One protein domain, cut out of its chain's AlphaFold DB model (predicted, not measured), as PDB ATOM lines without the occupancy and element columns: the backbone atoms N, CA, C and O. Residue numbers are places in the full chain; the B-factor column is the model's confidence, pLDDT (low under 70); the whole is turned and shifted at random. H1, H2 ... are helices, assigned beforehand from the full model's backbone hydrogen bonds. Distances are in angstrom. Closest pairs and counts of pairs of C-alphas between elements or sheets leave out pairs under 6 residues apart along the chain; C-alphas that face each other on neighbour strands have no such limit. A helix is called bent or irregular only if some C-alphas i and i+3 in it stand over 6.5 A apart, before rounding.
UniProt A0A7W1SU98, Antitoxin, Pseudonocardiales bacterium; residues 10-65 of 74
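AT A GLANCE: This is residues 10 to 65 of the 74 residues of the protein "Antitoxin" of Pseudonocardiales bacterium (UniProt A0A7W1SU98). One long bent helix, H2, makes the length of this open, arched model, with a shorter helix at each end: H1 packs crosswise on residues 27 to 31 of H2, and H3 turns off its far end. Residues 34 to 65 stick out as a free arm. The printed part has 56 residues with three named helices, H1, H2, H3, and no named strand: all helix. It is extended, radius of gyration of the C-alphas 19.0 A, spanning 53 by 23 by 13 A.

HOW THE PARTS SIT: H1, residues 10 to 22, touches H2a, residues 27 to 42, about perpendicular at 89 degrees; the closest C-alphas, of Leu 15 and Arg 27, are 5.6 A apart. H2b, residues 45 to 53, and H3, residues 56 to 63, are apart. In H1, H2a, H2b and H3 every O i to N i+4 pair is within hydrogen-bond range.

IN THESE COORDINATES: H1 begins at C-alpha 10 (-21.453, 35.695, 44.486) and is 18.1 A long. H2, residues 27 to 53, was assigned as one helix by its hydrogen bonds but is bent: C-alphas 42 and 45 are 6.6 A apart. H2a is 23.2 A long, H2b 12.3 A; their tilt of 37 degrees is only just steep. H3, 10.2 A, ends at C-alpha 63 (4.758, 14.345, 6.633).

THE WHOLE: The C-alphas farthest apart, of Gly 10 and Thr 64, are 54.0 A apart. The printed part has no cut, both links are tight, and no printed residue is under 70 in pLDDT.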
ATOM      1  N   GLY A  10     -21.482  35.502  45.936       98.44
ATOM      2  CA  GLY A  10     -21.453  35.695  44.486       98.44
ATOM      3  C   GLY A  10     -20.802  34.530  43.742       98.44
ATOM      4  O   GLY A  10     -21.350  34.061  42.746       98.44
ATOM      5  N   ASP A  11     -19.686  34.006  44.254       98.00
ATOM      6  CA  ASP A  11     -19.023  32.841  43.655       98.00
ATOM      7  C   ASP A  11     -19.911  31.596  43.745       98.00
ATOM      8  O   ASP A  11     -19.982  30.808  42.804       98.00
ATOM      9  N   VAL A  12     -20.630  31.414  44.858       97.88
ATOM     10  CA  VAL A  12     -21.563  30.290  45.019       97.88
ATOM     11  C   VAL A  12     -22.727  30.394  44.030       97.88
ATOM     12  O   VAL A  12     -23.070  29.390  43.402       97.88
ATOM     13  N   VAL A  13     -23.296  31.592  43.852       98.50
ATOM     14  CA  VAL A  13     -24.345  31.848  42.851       98.50
ATOM     15  C   VAL A  13     -23.840  31.523  41.448       98.50
ATOM     16  O   VAL A  13     -24.510  30.796  40.714       98.50
ATOM     17  N   PHE A  14     -22.637  31.981  41.099       98.06
ATOM     18  CA  PHE A  14     -22.026  31.680  39.808       98.06
ATOM     19  C   PHE A  14     -21.873  30.170  39.584       98.06
ATOM     20  O   PHE A  14     -22.261  29.665  38.531       98.06
ATOM     21  N   LEU A  15     -21.357  29.428  40.573       97.88
ATOM     22  CA  LEU A  15     -21.198  27.975  40.463       97.88
ATOM     23  C   LEU A  15     -22.542  27.268  40.222       97.88
ATOM     24  O   LEU A  15     -22.603  26.333  39.425       97.88
ATOM     25  N   ASP A  16     -23.614  27.710  40.882       98.00
ATOM     26  CA  ASP A  16     -24.956  27.141  40.712       98.00
ATOM     27  C   ASP A  16     -25.555  27.437  39.334       98.00
ATOM     28  O   ASP A  16     -26.163  26.564  38.707       98.00
ATOM     29  N   GLU A  17     -25.403  28.668  38.852       98.25
ATOM     30  CA  GLU A  17     -25.877  29.075  37.531       98.25
ATOM     31  C   GLU A  17     -25.103  28.385  36.412       98.25
ATOM     32  O   GLU A  17     -25.712  27.888  35.458       98.25
ATOM     33  N   TYR A  18     -23.781  28.294  36.548       98.19
ATOM     34  CA  TYR A  18     -22.928  27.585  35.604       98.19
ATOM     35  C   TYR A  18     -23.298  26.101  35.550       98.19
ATOM     36  O   TYR A  18     -23.526  25.562  34.468       98.19
ATOM     37  N   ALA A  19     -23.462  25.461  36.714       98.00
ATOM     38  CA  ALA A  19     -23.877  24.065  36.790       98.00
ATOM     39  C   ALA A  19     -25.215  23.822  36.080       98.00
ATOM     40  O   ALA A  19     -25.346  22.891  35.288       98.00
ATOM     41  N   ARG A  20     -26.201  24.695  36.314       97.88
ATOM     42  CA  ARG A  20     -27.532  24.593  35.702       97.88
ATOM     43  C   ARG A  20     -27.498  24.791  34.188       97.88
ATOM     44  O   ARG A  20     -28.151  24.046  33.468       97.88
ATOM     45  N   SER A  21     -26.767  25.800  33.719       97.94
ATOM     46  CA  SER A  21     -26.694  26.161  32.297       97.94
ATOM     47  C   SER A  21     -25.912  25.151  31.456       97.94
ATOM     48  O   SER A  21     -26.252  24.958  30.292       97.94
ATOM     49  N   HIS A  22     -24.925  24.472  32.045       97.06
ATOM     50  CA  HIS A  22     -24.055  23.518  31.346       97.06
ATOM     51  C   HIS A  22     -24.349  22.050  31.700       97.06
ATOM     52  O   HIS A  22     -23.650  21.152  31.243       97.06
ATOM     53  N   GLY A  23     -25.384  21.783  32.505       96.75
ATOM     54  CA  GLY A  23     -25.773  20.422  32.890       96.75
ATOM     55  C   GLY A  23     -24.763  19.714  33.800       96.75
ATOM     56  O   GLY A  23     -24.718  18.484  33.831       96.75
ATOM     57  N   VAL A  24     -23.954  20.469  34.548       97.50
ATOM     58  CA  VAL A  24     -22.952  19.909  35.461       97.50
ATOM     59  C   VAL A  24     -23.644  19.461  36.753       97.50
ATOM     60  O   VAL A  24     -24.368  20.240  37.375       97.50
ATOM     61  N   PRO A  25     -23.423  18.224  37.225       94.19
ATOM     62  CA  PRO A  25     -24.235  17.628  38.288       94.19
ATOM     63  C   PRO A  25     -23.996  18.211  39.690       94.19
ATOM     64  O   PRO A  25     -24.736  17.889  40.619       94.19
ATOM     65  N   SER A  26     -22.947  19.016  39.899       96.75
ATOM     66  CA  SER A  26     -22.651  19.615  41.208       96.75
ATOM     67  C   SER A  26     -21.689  20.802  41.120       96.75
ATOM     68  O   SER A  26     -20.884  20.885  40.192       96.75
ATOM     69  N   ARG A  27     -21.673  21.648  42.163       96.50
ATOM     70  CA  ARG A  27     -20.664  22.712  42.352       96.50
ATOM     71  C   ARG A  27     -19.232  22.175  42.302       96.50
ATOM     72  O   ARG A  27     -18.358  22.791  41.705       96.50
ATOM     73  N   SER A  28     -18.990  21.001  42.891       96.94
ATOM     74  CA  SER A  28     -17.679  20.344  42.831       96.94
ATOM     75  C   SER A  28     -17.294  19.930  41.409       96.94
ATOM     76  O   SER A  28     -16.112  19.946  41.093       96.94
ATOM     77  N   GLY A  29     -18.266  19.587  40.556       96.88
ATOM     78  CA  GLY A  29     -18.036  19.335  39.131       96.88
ATOM     79  C   GLY A  29     -17.592  20.601  38.400       96.88
ATOM     80  O   GLY A  29     -16.583  20.580  37.704       96.88
ATOM     81  N   VAL A  30     -18.252  21.731  38.665       97.88
ATOM     82  CA  VAL A  30     -17.851  23.030  38.094       97.88
ATOM     83  C   VAL A  30     -16.443  23.422  38.549       97.88
ATOM     84  O   VAL A  30     -15.624  23.859  37.746       97.88
ATOM     85  N   LEU A  31     -16.110  23.201  39.825       96.94
ATOM     86  CA  LEU A  31     -14.751  23.430  40.330       96.94
ATOM     87  C   LEU A  31     -13.714  22.500  39.676       96.94
ATOM     88  O   LEU A  31     -12.586  22.926  39.442       96.94
ATOM     89  N   GLN A  32     -14.064  21.250  39.363       96.25
ATOM     90  CA  GLN A  32     -13.175  20.337  38.634       96.25
ATOM     91  C   GLN A  32     -12.915  20.811  37.202       96.25
ATOM     92  O   GLN A  32     -11.766  20.776  36.764       96.25
ATOM     93  N   GLU A  33     -13.940  21.295  36.500       96.81
ATOM     94  CA  GLU A  33     -13.783  21.903  35.175       96.81
ATOM     95  C   GLU A  33     -12.904  23.156  35.236       96.81
ATOM     96  O   GLU A  33     -11.958  23.286  34.460       96.81
ATOM     97  N   ALA A  34     -13.137  24.039  36.211       96.56
ATOM     98  CA  ALA A  34     -12.303  25.220  36.419       96.56
ATOM     99  C   ALA A  34     -10.830  24.845  36.663       96.56
ATOM    100  O   ALA A  34      -9.932  25.444  36.075       96.56
ATOM    101  N   LEU A  35     -10.565  23.816  37.475       95.44
ATOM    102  CA  LEU A  35      -9.209  23.305  37.695       95.44
ATOM    103  C   LEU A  35      -8.587  22.725  36.418       95.44
ATOM    104  O   LEU A  35      -7.395  22.915  36.188       95.44
ATOM    105  N   ALA A  36      -9.365  22.028  35.587       94.25
ATOM    106  CA  ALA A  36      -8.883  21.528  34.302       94.25
ATOM    107  C   ALA A  36      -8.486  22.682  33.369       94.25
ATOM    108  O   ALA A  36      -7.415  22.636  32.767       94.25
ATOM    109  N   LEU A  37      -9.291  23.748  33.321       94.38
ATOM    110  CA  LEU A  37      -8.975  24.958  32.564       94.38
ATOM    111  C   LEU A  37      -7.721  25.661  33.092       94.38
ATOM    112  O   LEU A  37      -6.917  26.140  32.297       94.38
ATOM    113  N   LEU A  38      -7.529  25.714  34.414       94.19
ATOM    114  CA  LEU A  38      -6.314  26.277  35.007       94.19
ATOM    115  C   LEU A  38      -5.069  25.483  34.599       94.19
ATOM    116  O   LEU A  38      -4.100  26.092  34.159       94.19
ATOM    117  N   ARG A  39      -5.117  24.145  34.635       89.12
ATOM    118  CA  ARG A  39      -4.001  23.310  34.151       89.12
ATOM    119  C   ARG A  39      -3.750  23.509  32.662       89.12
ATOM    120  O   ARG A  39      -2.613  23.699  32.259       89.12
ATOM    121  N   ALA A  40      -4.801  23.525  31.845       90.06
ATOM    122  CA  ALA A  40      -4.663  23.727  30.404       90.06
ATOM    123  C   ALA A  40      -3.978  25.063  30.057       90.06
ATOM    124  O   ALA A  40      -3.250  25.138  29.072       90.06
ATOM    125  N   ARG A  41      -4.162  26.106  30.877       87.31
ATOM    126  CA  ARG A  41      -3.447  27.384  30.716       87.31
ATOM    127  C   ARG A  41      -1.949  27.266  30.991       87.31
ATOM    128  O   ARG A  41      -1.179  27.988  30.369       87.31
ATOM    129  N   GLU A  42      -1.542  26.382  31.896       86.00
ATOM    130  CA  GLU A  42      -0.127  26.126  32.197       86.00
ATOM    131  C   GLU A  42       0.548  25.293  31.096       86.00
ATOM    132  O   GLU A  42       1.726  25.497  30.812       86.00
ATOM    133  N   LEU A  43      -0.213  24.449  30.385       87.75
ATOM    134  CA  LEU A  43       0.306  23.612  29.294       87.75
ATOM    135  C   LEU A  43       0.781  24.410  28.068       87.75
ATOM    136  O   LEU A  43       1.506  23.868  27.241       87.75
ATOM    137  N   GLY A  44       0.399  25.683  27.915       85.75
ATOM    138  CA  GLY A  44       0.752  26.469  26.727       85.75
ATOM    139  C   GLY A  44       2.264  26.609  26.514       85.75
ATOM    140  O   GLY A  44       2.743  26.470  25.391       85.75
ATOM    141  N   ALA A  45       3.022  26.836  27.590       83.12
ATOM    142  CA  ALA A  45       4.480  26.927  27.514       83.12
ATOM    143  C   ALA A  45       5.126  25.564  27.222       83.12
ATOM    144  O   ALA A  45       6.086  25.496  26.462       83.12
ATOM    145  N   GLU A  46       4.574  24.484  27.781       86.44
ATOM    146  CA  GLU A  46       5.059  23.117  27.560       86.44
ATOM    147  C   GLU A  46       4.806  22.654  26.121       86.44
ATOM    148  O   GLU A  46       5.709  22.117  25.488       86.44
ATOM    149  N   TYR A  47       3.626  22.936  25.560       86.81
ATOM    150  CA  TYR A  47       3.341  22.678  24.147       86.81
ATOM    151  C   TYR A  47       4.235  23.498  23.221       86.81
ATOM    152  O   TYR A  47       4.725  22.961  22.233       86.81
ATOM    153  N   ALA A  48       4.473  24.777  23.532       87.38
ATOM    154  CA  ALA A  48       5.376  25.609  22.742       87.38
ATOM    155  C   ALA A  48       6.818  25.080  22.776       87.38
ATOM    156  O   ALA A  48       7.481  25.062  21.743       87.38
ATOM    157  N   ALA A  49       7.290  24.622  23.939       88.62
ATOM    158  CA  ALA A  49       8.599  23.993  24.074       88.62
ATOM    159  C   ALA A  49       8.674  22.680  23.283       88.62
ATOM    160  O   ALA A  49       9.602  22.502  22.504       88.62
ATOM    161  N   ALA A  50       7.662  21.816  23.399       89.75
ATOM    162  CA  ALA A  50       7.590  20.565  22.647       89.75
ATOM    163  C   ALA A  50       7.587  20.798  21.127       89.75
ATOM    164  O   ALA A  50       8.260  20.085  20.391       89.75
ATOM    165  N   TRP A  51       6.877  21.826  20.652       88.75
ATOM    166  CA  TRP A  51       6.881  22.195  19.233       88.75
ATOM    167  C   TRP A  51       8.217  22.789  18.776       88.75
ATOM    168  O   TRP A  51       8.568  22.664  17.613       88.75
ATOM    169  N   ALA A  52       8.963  23.441  19.672       88.62
ATOM    170  CA  ALA A  52      10.296  23.964  19.377       88.62
ATOM    171  C   ALA A  52      11.391  22.883  19.414       88.62
ATOM    172  O   ALA A  52      12.434  23.054  18.789       88.62
ATOM    173  N   GLU A  53      11.176  21.793  20.159       90.44
ATOM    174  CA  GLU A  53      12.031  20.600  20.128       90.44
ATOM    175  C   GLU A  53      11.852  19.796  18.835       90.44
ATOM    176  O   GLU A  53      12.782  19.113  18.412       90.44
ATOM    177  N   TRP A  54      10.679  19.895  18.205       88.25
ATOM    178  CA  TRP A  54      10.393  19.269  16.922       88.25
ATOM    179  C   TRP A  54      11.185  19.937  15.797       88.25
ATOM    180  O   TRP A  54      11.062  21.141  15.565       88.25
ATOM    181  N   THR A  55      12.010  19.159  15.099       85.12
ATOM    182  CA  THR A  55      12.866  19.676  14.027       85.12
ATOM    183  C   THR A  55      12.230  19.515  12.649       85.12
ATOM    184  O   THR A  55      11.358  18.671  12.448       85.12
ATOM    185  N   ASP A  56      12.719  20.275  11.666       82.19
ATOM    186  CA  ASP A  56      12.307  20.128  10.261       82.19
ATOM    187  C   ASP A  56      12.579  18.704   9.721       82.19
ATOM    188  O   ASP A  56      11.841  18.208   8.868       82.19
ATOM    189  N   ASP A  57      13.610  18.021  10.239       85.06
ATOM    190  CA  ASP A  57      13.922  16.630   9.886       85.06
ATOM    191  C   ASP A  57      12.885  15.654  10.471       85.06
ATOM    192  O   ASP A  57      12.482  14.703   9.796       85.06
ATOM    193  N   ASP A  58      12.412  15.902  11.699       86.56
ATOM    194  CA  ASP A  58      11.306  15.140  12.290       86.56
ATOM    195  C   ASP A  58      10.008  15.387  11.508       86.56
ATOM    196  O   ASP A  58       9.305  14.437  11.157       86.56
ATOM    197  N   GLU A  59       9.714  16.643  11.151       89.44
ATOM    198  CA  GLU A  59       8.532  17.000  10.356       89.44
ATOM    199  C   GLU A  59       8.523  16.280   9.009       89.44
ATOM    200  O   GLU A  59       7.524  15.657   8.649       89.44
ATOM    201  N   ALA A  60       9.652  16.277   8.298       90.44
ATOM    202  CA  ALA A  60       9.769  15.639   6.993       90.44
ATOM    203  C   ALA A  60       9.497  14.126   7.031       90.44
ATOM    204  O   ALA A  60       8.934  13.590   6.078       90.44
ATOM    205  N   VAL A  61       9.871  13.427   8.110       93.38
ATOM    206  CA  VAL A  61       9.582  11.992   8.269       93.38
ATOM    207  C   VAL A  61       8.086  11.763   8.464       93.38
ATOM    208  O   VAL A  61       7.500  10.908   7.795       93.38
ATOM    209  N   TRP A  62       7.457  12.531   9.355       93.06
ATOM    210  CA  TRP A  62       6.040  12.369   9.680       93.06
ATOM    211  C   TRP A  62       5.105  12.873   8.579       93.06
ATOM    212  O   TRP A  62       4.028  12.306   8.404       93.06
ATOM    213  N   GLU A  63       5.539  13.838   7.767       93.94
ATOM    214  CA  GLU A  63       4.758  14.345   6.633       93.94
ATOM    215  C   GLU A  63       4.550  13.287   5.532       93.94
ATOM    216  O   GLU A  63       3.600  13.342   4.754       93.94
ATOM    217  N   THR A  64       5.411  12.265   5.462       95.00
ATOM    218  CA  THR A  64       5.266  11.200   4.451       95.00
ATOM    219  C   THR A  64       4.070  10.282   4.687       95.00
ATOM    220  O   THR A  64       3.607   9.646   3.742       95.00
ATOM    221  N   VAL A  65       3.566  10.220   5.922       93.38
ATOM    222  CA  VAL A  65       2.490   9.306   6.334       93.38
ATOM    223  C   VAL A  65       1.168  10.029   6.601       93.38
ATOM    224  O   VAL A  65       0.181   9.398   6.972       93.38
TER     225      VAL A  65